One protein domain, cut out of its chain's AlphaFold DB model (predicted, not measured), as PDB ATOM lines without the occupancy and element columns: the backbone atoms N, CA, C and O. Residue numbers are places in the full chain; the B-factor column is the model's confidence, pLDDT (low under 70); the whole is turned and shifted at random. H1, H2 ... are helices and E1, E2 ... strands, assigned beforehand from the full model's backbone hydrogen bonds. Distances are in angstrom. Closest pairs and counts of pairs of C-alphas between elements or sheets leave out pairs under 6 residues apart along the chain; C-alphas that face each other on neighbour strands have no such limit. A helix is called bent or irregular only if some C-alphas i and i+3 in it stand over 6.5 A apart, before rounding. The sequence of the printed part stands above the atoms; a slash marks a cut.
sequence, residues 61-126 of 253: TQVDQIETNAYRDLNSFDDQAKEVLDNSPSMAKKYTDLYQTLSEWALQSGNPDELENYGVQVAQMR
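This is residues 61 to 126 of the 253 residues of the protein "Membrane-bound lytic murein transglycosylase A" of Vibrio sp. JCM 19236 (UniProt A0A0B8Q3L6). A helical hairpin, H1 and H2 side by side, makes one end of the domain; at the other end are the short helix H3, the short strand E1 and an arc of chain, residues 61 to 76, that runs from beside E1 round to the start of H1. H2, the longest helix, has a kink of 72 degrees near residue 96, and E1 has the first two printed residues beside it. The printed part has 66 residues, with three named helices and one named strand in the order H1, H2, H3, E1, and its class is mostly helix. It is only just compact, close to loose, with a radius of gyration of the C-alphas of 12.9 A and spans of 34 by 24 by 23 A.

Residues 61 to 62 pair antiparallel with residues 123 to 124 of E1, residues 123 to 125; E1 pairs with no named strand. H1, residues 77 to 87, and H2, residues 89 to 108, form a helical hairpin: they touch at a shallow tilt of 17 degrees and run opposite ways. Their closest C-alphas, those of Leu 85 and Ala 92, are 4.8 A apart. H2 and H3, residues 112 to 118, only just touch, with 3 pairs of C-alphas within 8 A, and H2 does so with residues 101 to 105 alone. Their closest C-alphas, those of Thr 101 and Tyr 118, are 6.6 A apart, and the two helices run opposite ways at a steep tilt of 61 degrees. H1 is apart from H3, and E1 is apart from each of the three helices. Every O i to N i+4 pair is within hydrogen-bond range in H1, 13 of 16 in H2 and 0 of 3 in H3, where 3 of 4 O i to N i+3 pairs are within range.

H1 begins at C-alpha 77, at (178.790, 150.434, 111.593), and is 15.5 A long from first to last C-alpha. H2 measures 26.7 A, from C-alpha 89 at (186.181, 135.821, 102.778) to C-alpha 108; it is irregular, with C-alphas 94 and 97 8.2 A apart. H3 measures 10.4 A and is irregular too, with C-alphas 113 and 116 7.2 A apart. E1 measures 6.5 A and ends at C-alpha 125, at (175.339, 159.487, 93.063).

The two C-alphas farthest apart, those of Asn 69 and Pro 89, are 35.8 A apart, while those of Thr 61 and Arg 126, the first and last printed, are 7.3 A apart. The links H1 to H2, H2 to H3 and H3 to E1 are tight. Residues 61 to 76 hold no named element, and their C-alphas lie 10 to 18 A from the mean of all C-alphas. The printed part has no cut; its mean pLDDT is 93.3, and no printed residue is under 70.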
ATOM      1  N   THR A  61     179.726 161.428  90.441       94.69
ATOM      2  CA  THR A  61     180.488 162.675  90.331       94.69
ATOM      3  C   THR A  61     181.391 162.779  91.549       94.69
ATOM      4  O   THR A  61     180.901 162.730  92.674       94.69
ATOM      5  N   GLN A  62     182.706 162.867  91.347       93.56
ATOM      6  CA  GLN A  62     183.646 163.074  92.451       93.56
ATOM      7  C   GLN A  62     183.396 164.447  93.081       93.56
ATOM      8  O   GLN A  62     183.205 165.423  92.356       93.56
ATOM      9  N   VAL A  63     183.381 164.501  94.411       90.44
ATOM     10  CA  VAL A  63     183.166 165.731  95.182       90.44
ATOM     11  C   VAL A  63     184.250 165.857  96.243       90.44
ATOM     12  O   VAL A  63     184.687 164.850  96.797       90.44
ATOM     13  N   ASP A  64     184.674 167.087  96.518       85.56
ATOM     14  CA  ASP A  64     185.729 167.357  97.502       85.56
ATOM     15  C   ASP A  64     185.158 167.539  98.921       85.56
ATOM     16  O   ASP A  64     185.860 167.343  99.907       85.56
ATOM     17  N   GLN A  65     183.874 167.902  99.042       84.88
ATOM     18  CA  GLN A  65     183.186 168.117 100.319       84.88
ATOM     19  C   GLN A  65     181.763 167.558 100.281       84.88
ATOM     20  O   GLN A  65     181.130 167.512  99.225       84.88
ATOM     21  N   ILE A  66     181.253 167.138 101.443       89.31
ATOM     22  CA  ILE A  66     179.894 166.601 101.586       89.31
ATOM     23  C   ILE A  66     179.045 167.617 102.350       89.31
ATOM     24  O   ILE A  66     179.136 167.738 103.570       89.31
ATOM     25  N   GLU A  67     178.155 168.308 101.644       85.31
ATOM     26  CA  GLU A  67     177.229 169.249 102.269       85.31
ATOM     27  C   GLU A  67     176.084 168.507 102.973       85.31
ATOM     28  O   GLU A  67     175.144 168.016 102.348       85.31
ATOM     29  N   THR A  68     176.141 168.400 104.305       85.88
ATOM     30  CA  THR A  68     175.075 167.743 105.072       85.88
ATOM     31  C   THR A  68     174.925 168.281 106.492       85.88
ATOM     32  O   THR A  68     175.884 168.445 107.240       85.88
ATOM     33  N   ASN A  69     173.676 168.489 106.906       82.19
ATOM     34  CA  ASN A  69     173.293 168.734 108.298       82.19
ATOM     35  C   ASN A  69     172.543 167.539 108.915       82.19
ATOM     36  O   ASN A  69     171.958 167.668 109.992       82.19
ATOM     37  N   ALA A  70     172.516 166.397 108.221       84.81
ATOM     38  CA  ALA A  70     171.776 165.226 108.658       84.81
ATOM     39  C   ALA A  70     172.393 164.628 109.928       84.81
ATOM     40  O   ALA A  70     173.617 164.537 110.061       84.81
ATOM     41  N   TYR A  71     171.533 164.181 110.843       86.00
ATOM     42  CA  TYR A  71     171.957 163.377 111.982       86.00
ATOM     43  C   TYR A  71     172.574 162.058 111.499       86.00
ATOM     44  O   TYR A  71     172.087 161.454 110.543       86.00
ATOM     45  N   ARG A  72     173.640 161.618 112.171       86.62
ATOM     46  CA  ARG A  72     174.378 160.393 111.858       86.62
ATOM     47  C   ARG A  72     174.455 159.535 113.114       86.62
ATOM     48  O   ARG A  72     174.960 159.991 114.135       86.62
ATOM     49  N   ASP A  73     173.959 158.309 113.015       89.56
ATOM     50  CA  ASP A  73     174.170 157.257 114.006       89.56
ATOM     51  C   ASP A  73     175.066 156.195 113.371       89.56
ATOM     52  O   ASP A  73     174.666 155.533 112.413       89.56
ATOM     53  N   LEU A  74     176.302 156.098 113.859       91.88
ATOM     54  CA  LEU A  74     177.312 155.171 113.345       91.88
ATOM     55  C   LEU A  74     177.601 154.028 114.326       91.88
ATOM     56  O   LEU A  74     178.517 153.244 114.089       91.88
ATOM     57  N   ASN A  75     176.819 153.899 115.403       90.62
ATOM     58  CA  ASN A  75     177.103 152.946 116.478       90.62
ATOM     59  C   ASN A  75     177.096 151.486 116.005       90.62
ATOM     60  O   ASN A  75     177.808 150.664 116.566       90.62
ATOM     61  N   SER A  76     176.318 151.163 114.968       93.38
ATOM     62  CA  SER A  76     176.238 149.811 114.408       93.38
ATOM     63  C   SER A  76     177.172 149.572 113.219       93.38
ATOM     64  O   SER A  76     177.122 148.495 112.624       93.38
ATOM     65  N   PHE A  77     177.962 150.568 112.794       95.06
ATOM     66  CA  PHE A  77     178.790 150.434 111.593       95.06
ATOM     67  C   PHE A  77     179.880 149.376 111.781       95.06
ATOM     68  O   PHE A  77     180.022 148.502 110.930       95.06
ATOM     69  N   ASP A  78     180.608 149.427 112.901       95.38
ATOM     70  CA  ASP A  78     181.709 148.498 113.173       95.38
ATOM     71  C   ASP A  78     181.212 147.056 113.350       95.38
ATOM     72  O   ASP A  78     181.732 146.139 112.712       95.38
ATOM     73  N   ASP A  79     180.125 146.869 114.107       96.06
ATOM     74  CA  ASP A  79     179.466 145.567 114.261       96.06
ATOM     75  C   ASP A  79     179.065 144.985 112.894       96.06
ATOM     76  O   ASP A  79     179.332 143.822 112.589       96.06
ATOM     77  N   GLN A  80     178.484 145.808 112.015       96.38
ATOM     78  CA  GLN A  80     178.104 145.375 110.673       96.38
ATOM     79  C   GLN A  80     179.319 145.081 109.779       96.38
ATOM     80  O   GLN A  80     179.283 144.122 109.001       96.38
ATOM     81  N   ALA A  81     180.382 145.885 109.861       96.44
ATOM     82  CA  ALA A  81     181.622 145.660 109.123       96.44
ATOM     83  C   ALA A  81     182.265 144.329 109.534       96.44
ATOM     84  O   ALA A  81     182.669 143.544 108.673       96.44
ATOM     85  N   LYS A  82     182.270 144.030 110.837       96.44
ATOM     86  CA  LYS A  82     182.743 142.761 111.384       96.44
ATOM     87  C   LYS A  82     181.963 141.573 110.827       96.44
ATOM     88  O   LYS A  82     182.581 140.631 110.335       96.44
ATOM     89  N   GLU A  83     180.632 141.649 110.794       97.44
ATOM     90  CA  GLU A  83     179.800 140.601 110.188       97.44
ATOM     91  C   GLU A  83     180.140 140.361 108.706       97.44
ATOM     92  O   GLU A  83     180.144 139.217 108.247       97.44
ATOM     93  N   VAL A  84     180.464 141.408 107.936       96.44
ATOM     94  CA  VAL A  84     180.875 141.252 106.528       96.44
ATOM     95  C   VAL A  84     182.237 140.567 106.418       96.44
ATOM     96  O   VAL A  84     182.391 139.643 105.614       96.44
ATOM     97  N   LEU A  85     183.225 141.016 107.191       96.31
ATOM     98  CA  LEU A  85     184.594 140.507 107.107       96.31
ATOM     99  C   LEU A  85     184.710 139.063 107.613       96.31
ATOM    100  O   LEU A  85     185.411 138.261 106.993       96.31
ATOM    101  N   ASP A  86     183.985 138.719 108.678       97.25
ATOM    102  CA  ASP A  86     184.031 137.391 109.293       97.25
ATOM    103  C   ASP A  86     183.264 136.348 108.458       97.25
ATOM    104  O   ASP A  86     183.719 135.210 108.315       97.25
ATOM    105  N   ASN A  87     182.134 136.729 107.843       97.69
ATOM    106  CA  ASN A  87     181.279 135.787 107.106       97.69
ATOM    107  C   ASN A  87     181.508 135.772 105.582       97.69
ATOM    108  O   ASN A  87     180.974 134.898 104.892       97.69
ATOM    109  N   SER A  88     182.286 136.706 105.020       97.50
ATOM    110  CA  SER A  88     182.526 136.792 103.571       97.50
ATOM    111  C   SER A  88     184.015 136.927 103.220       97.50
ATOM    112  O   SER A  88     184.508 138.029 102.959       97.50
ATOM    113  N   PRO A  89     184.750 135.800 103.097       96.31
ATOM    114  CA  PRO A  89     186.181 135.821 102.778       96.31
ATOM    115  C   PRO A  89     186.523 136.532 101.460       96.31
ATOM    116  O   PRO A  89     187.600 137.111 101.321       96.31
ATOM    117  N   SER A  90     185.622 136.495 100.471       97.19
ATOM    118  CA  SER A  90     185.814 137.175  99.183       97.19
ATOM    119  C   SER A  90     185.720 138.695  99.306       97.19
ATOM    120  O   SER A  90     186.517 139.398  98.681       97.19
ATOM    121  N   MET A  91     184.784 139.199 100.116       96.69
ATOM    122  CA  MET A  91     184.668 140.624 100.414       96.69
ATOM    123  C   MET A  91     185.836 141.089 101.279       96.69
ATOM    124  O   MET A  91     186.461 142.088 100.932       96.69
ATOM    125  N   ALA A  92     186.188 140.327 102.320       96.94
ATOM    126  CA  ALA A  92     187.331 140.621 103.181       96.94
ATOM    127  C   ALA A  92     188.620 140.764 102.362       96.94
ATOM    128  O   ALA A  92     189.248 141.817 102.357       96.94
ATOM    129  N   LYS A  93     188.943 139.769 101.523       97.44
ATOM    130  CA  LYS A  93     190.137 139.810 100.664       97.44
ATOM    131  C   LYS A  93     190.265 141.102  99.843       97.44
ATOM    132  O   LYS A  93     191.383 141.506  99.535       97.44
ATOM    133  N   LYS A  94     189.147 141.701  99.427       96.88
ATOM    134  CA  LYS A  94     189.144 142.892  98.573       96.88
ATOM    135  C   LYS A  94     189.041 144.205  99.352       96.88
ATOM    136  O   LYS A  94     189.556 145.207  98.870       96.88
ATOM    137  N   TYR A  95     188.356 144.214 100.492       96.94
ATOM    138  CA  TYR A  95     187.905 145.449 101.136       96.94
ATOM    139  C   TYR A  95     188.246 145.554 102.626       96.94
ATOM    140  O   TYR A  95     187.791 146.508 103.249       96.94
ATOM    141  N   THR A  96     189.027 144.630 103.206       97.00
ATOM    142  CA  THR A  96     189.421 144.696 104.628       97.00
ATOM    143  C   THR A  96     189.949 146.074 105.018       97.00
ATOM    144  O   THR A  96     189.410 146.661 105.951       97.00
ATOM    145  N   ASP A  97     190.926 146.609 104.281       96.94
ATOM    146  CA  ASP A  97     191.540 147.902 104.608       96.94
ATOM    147  C   ASP A  97     190.495 149.028 104.612       96.94
ATOM    148  O   ASP A  97     190.426 149.804 105.555       96.94
ATOM    149  N   LEU A  98     189.601 149.058 103.615       96.50
ATOM    150  CA  LEU A  98     188.531 150.057 103.537       96.50
ATOM    151  C   LEU A  98     187.566 149.962 104.726       96.50
ATOM    152  O   LEU A  98     187.213 150.988 105.302       96.50
ATOM    153  N   TYR A  99     187.130 148.755 105.098       96.56
ATOM    154  CA  TYR A  99     186.243 148.576 106.250       96.56
ATOM    155  C   TYR A  99     186.921 149.001 107.554       96.56
ATOM    156  O   TYR A  99     186.301 149.707 108.341       96.56
ATOM    157  N   GLN A 100     188.191 148.636 107.759       95.38
ATOM    158  CA  GLN A 100     188.953 149.031 108.947       95.38
ATOM    159  C   GLN A 100     189.115 150.551 109.031       95.38
ATOM    160  O   GLN A 100     188.807 151.145 110.061       95.38
ATOM    161  N   THR A 101     189.502 151.192 107.928       96.50
ATOM    162  CA  THR A 101     189.616 152.650 107.839       96.50
ATOM    163  C   THR A 101     188.289 153.354 108.134       96.50
ATOM    164  O   THR A 101     188.259 154.324 108.889       96.50
ATOM    165  N   LEU A 102     187.173 152.864 107.582       96.12
ATOM    166  CA  LEU A 102     185.855 153.450 107.837       96.12
ATOM    167  C   LEU A 102     185.371 153.208 109.275       96.12
ATOM    168  O   LEU A 102     184.738 154.095 109.843       96.12
ATOM    169  N   SER A 103     185.688 152.060 109.880       96.00
ATOM    170  CA  SER A 103     185.404 151.799 111.296       96.00
ATOM    171  C   SER A 103     186.173 152.759 112.205       96.00
ATOM    172  O   SER A 103     185.590 153.341 113.118       96.00
ATOM    173  N   GLU A 104     187.462 152.989 111.936       94.88
ATOM    174  CA  GLU A 104     188.276 153.957 112.680       94.88
ATOM    175  C   GLU A 104     187.723 155.383 112.559       94.88
ATOM    176  O   GLU A 104     187.576 156.075 113.568       94.88
ATOM    177  N   TRP A 105     187.360 155.805 111.345       95.44
ATOM    178  CA  TRP A 105     186.712 157.095 111.100       95.44
ATOM    179  C   TRP A 105     185.382 157.232 111.859       95.44
ATOM    180  O   TRP A 105     185.147 158.248 112.519       95.44
ATOM    181  N   ALA A 106     184.530 156.202 111.812       94.94
ATOM    182  CA  ALA A 106     183.224 156.191 112.467       94.94
ATOM    183  C   ALA A 106     183.324 156.270 114.001       94.94
ATOM    184  O   ALA A 106     182.503 156.936 114.629       94.94
ATOM    185  N   LEU A 107     184.335 155.623 114.597       92.38
ATOM    186  CA  LEU A 107     184.588 155.641 116.043       92.38
ATOM    187  C   LEU A 107     185.177 156.967 116.542       92.38
ATOM    188  O   LEU A 107     184.977 157.318 117.705       92.38
ATOM    189  N   GLN A 108     185.932 157.680 115.704       91.50
ATOM    190  CA  GLN A 108     186.629 158.903 116.106       91.50
ATOM    191  C   GLN A 108     185.777 160.159 115.921       91.50
ATOM    192  O   GLN A 108     185.520 160.868 116.894       91.50
ATOM    193  N   SER A 109     185.362 160.451 114.686       87.75
ATOM    194  CA  SER A 109     184.636 161.685 114.369       87.75
ATOM    195  C   SER A 109     183.306 161.432 113.677       87.75
ATOM    196  O   SER A 109     182.337 162.151 113.937       87.75
ATOM    197  N   GLY A 110     183.241 160.445 112.776       90.50
ATOM    198  CA  GLY A 110     182.101 160.270 111.876       90.50
ATOM    199  C   GLY A 110     181.820 161.510 111.016       90.50
ATOM    200  O   GLY A 110     180.702 161.678 110.516       90.50
ATOM    201  N   ASN A 111     182.797 162.418 110.897       91.38
ATOM    202  CA  ASN A 111     182.674 163.672 110.170       91.38
ATOM    203  C   ASN A 111     183.041 163.452 108.693       91.38
ATOM    204  O   ASN A 111     184.198 163.136 108.411       91.38
ATOM    205  N   PRO A 112     182.102 163.605 107.740       91.69
ATOM    206  CA  PRO A 112     182.381 163.344 106.329       91.69
ATOM    207  C   PRO A 112     183.498 164.218 105.738       91.69
ATOM    208  O   PRO A 112     184.223 163.742 104.871       91.69
ATOM    209  N   ASP A 113     183.691 165.440 106.249       90.06
ATOM    210  CA  ASP A 113     184.751 166.358 105.796       90.06
ATOM    211  C   ASP A 113     186.168 165.844 106.100       90.06
ATOM    212  O   ASP A 113     187.151 166.333 105.550       90.06
ATOM    213  N   GLU A 114     186.296 164.855 106.987       92.00
ATOM    214  CA  GLU A 114     187.584 164.284 107.375       92.00
ATOM    215  C   GLU A 114     187.930 163.013 106.596       92.00
ATOM    216  O   GLU A 114     189.049 162.531 106.727       92.00
ATOM    217  N   LEU A 115     187.024 162.474 105.767       92.00
ATOM    218  CA  LEU A 115     187.228 161.210 105.042       92.00
ATOM    219  C   LEU A 115     188.473 161.218 104.142       92.00
ATOM    220  O   LEU A 115     189.160 160.200 104.036       92.00
ATOM    221  N   GLU A 116     188.819 162.365 103.552       91.44
ATOM    222  CA  GLU A 116     190.036 162.503 102.743       91.44
ATOM    223  C   GLU A 116     191.310 162.275 103.578       91.44
ATOM    224  O   GLU A 116     192.259 161.660 103.091       91.44
ATOM    225  N   ASN A 117     191.314 162.657 104.864       92.69
ATOM    226  CA  ASN A 117     192.444 162.407 105.774       92.69
ATOM    227  C   ASN A 117     192.669 160.907 106.021       92.69
ATOM    228  O   ASN A 117     193.779 160.494 106.357       92.69
ATOM    229  N   TYR A 118     191.628 160.097 105.827       93.88
ATOM    230  CA  TYR A 118     191.676 158.638 105.876       93.88
ATOM    231  C   TYR A 118     191.962 158.013 104.496       93.88
ATOM    232  O   TYR A 118     191.934 156.795 104.348       93.88
ATOM    233  N   GLY A 119     192.234 158.825 103.468       92.44
ATOM    234  CA  GLY A 119     192.471 158.365 102.098       92.44
ATOM    235  C   GLY A 119     191.213 157.852 101.391       92.44
ATOM    236  O   GLY A 119     191.321 157.146 100.384       92.44
ATOM    237  N   VAL A 120     190.021 158.181 101.901       93.19
ATOM    238  CA  VAL A 120     188.744 157.749 101.331       93.19
ATOM    239  C   VAL A 120     188.251 158.792 100.334       93.19
ATOM    240  O   VAL A 120     187.963 159.930 100.689       93.19
ATOM    241  N   GLN A 121     188.117 158.381  99.073       92.00
ATOM    242  CA  GLN A 121     187.495 159.201  98.035       92.00
ATOM    243  C   GLN A 121     185.977 159.062  98.091       92.00
ATOM    244  O   GLN A 121     185.447 157.958  98.233       92.00
ATOM    245  N   VAL A 122     185.281 160.180  97.911       93.06
ATOM    246  CA  VAL A 122     183.821 160.239  97.918       93.06
ATOM    247  C   VAL A 122     183.298 160.686  96.556       93.06
ATOM    248  O   VAL A 122     183.897 161.506  95.860       93.06
ATOM    249  N   ALA A 123     182.176 160.101  96.145       93.88
ATOM    250  CA  ALA A 123     181.501 160.455  94.908       93.88
ATOM    251  C   ALA A 123     179.988 160.482  95.130       93.88
ATOM    252  O   ALA A 123     179.408 159.551  95.692       93.88
ATOM    253  N   GLN A 124     179.355 161.549  94.660       94.88
ATOM    254  CA  GLN A 124     177.918 161.749  94.717       94.88
ATOM    255  C   GLN A 124     177.230 160.935  93.625       94.88
ATOM    256  O   GLN A 124     177.629 160.944  92.456       94.88
ATOM    257  N   MET A 125     176.173 160.220  94.007       96.44
ATOM    258  CA  MET A 125     175.339 159.487  93.063       96.44
ATOM    259  C   MET A 125     174.396 160.444  92.342       96.44
ATOM    260  O   MET A 125     173.733 161.263  92.968       96.44
ATOM    261  N   ARG A 126     174.247 160.256  91.032       95.44
ATOM    262  CA  ARG A 126     173.365 161.067  90.179       95.44
ATOM    263  C   ARG A 126     171.908 161.161  90.646       95.44
ATOM    264  O   ARG A 126     171.236 162.156  90.387       95.44
TER     265      ARG A 126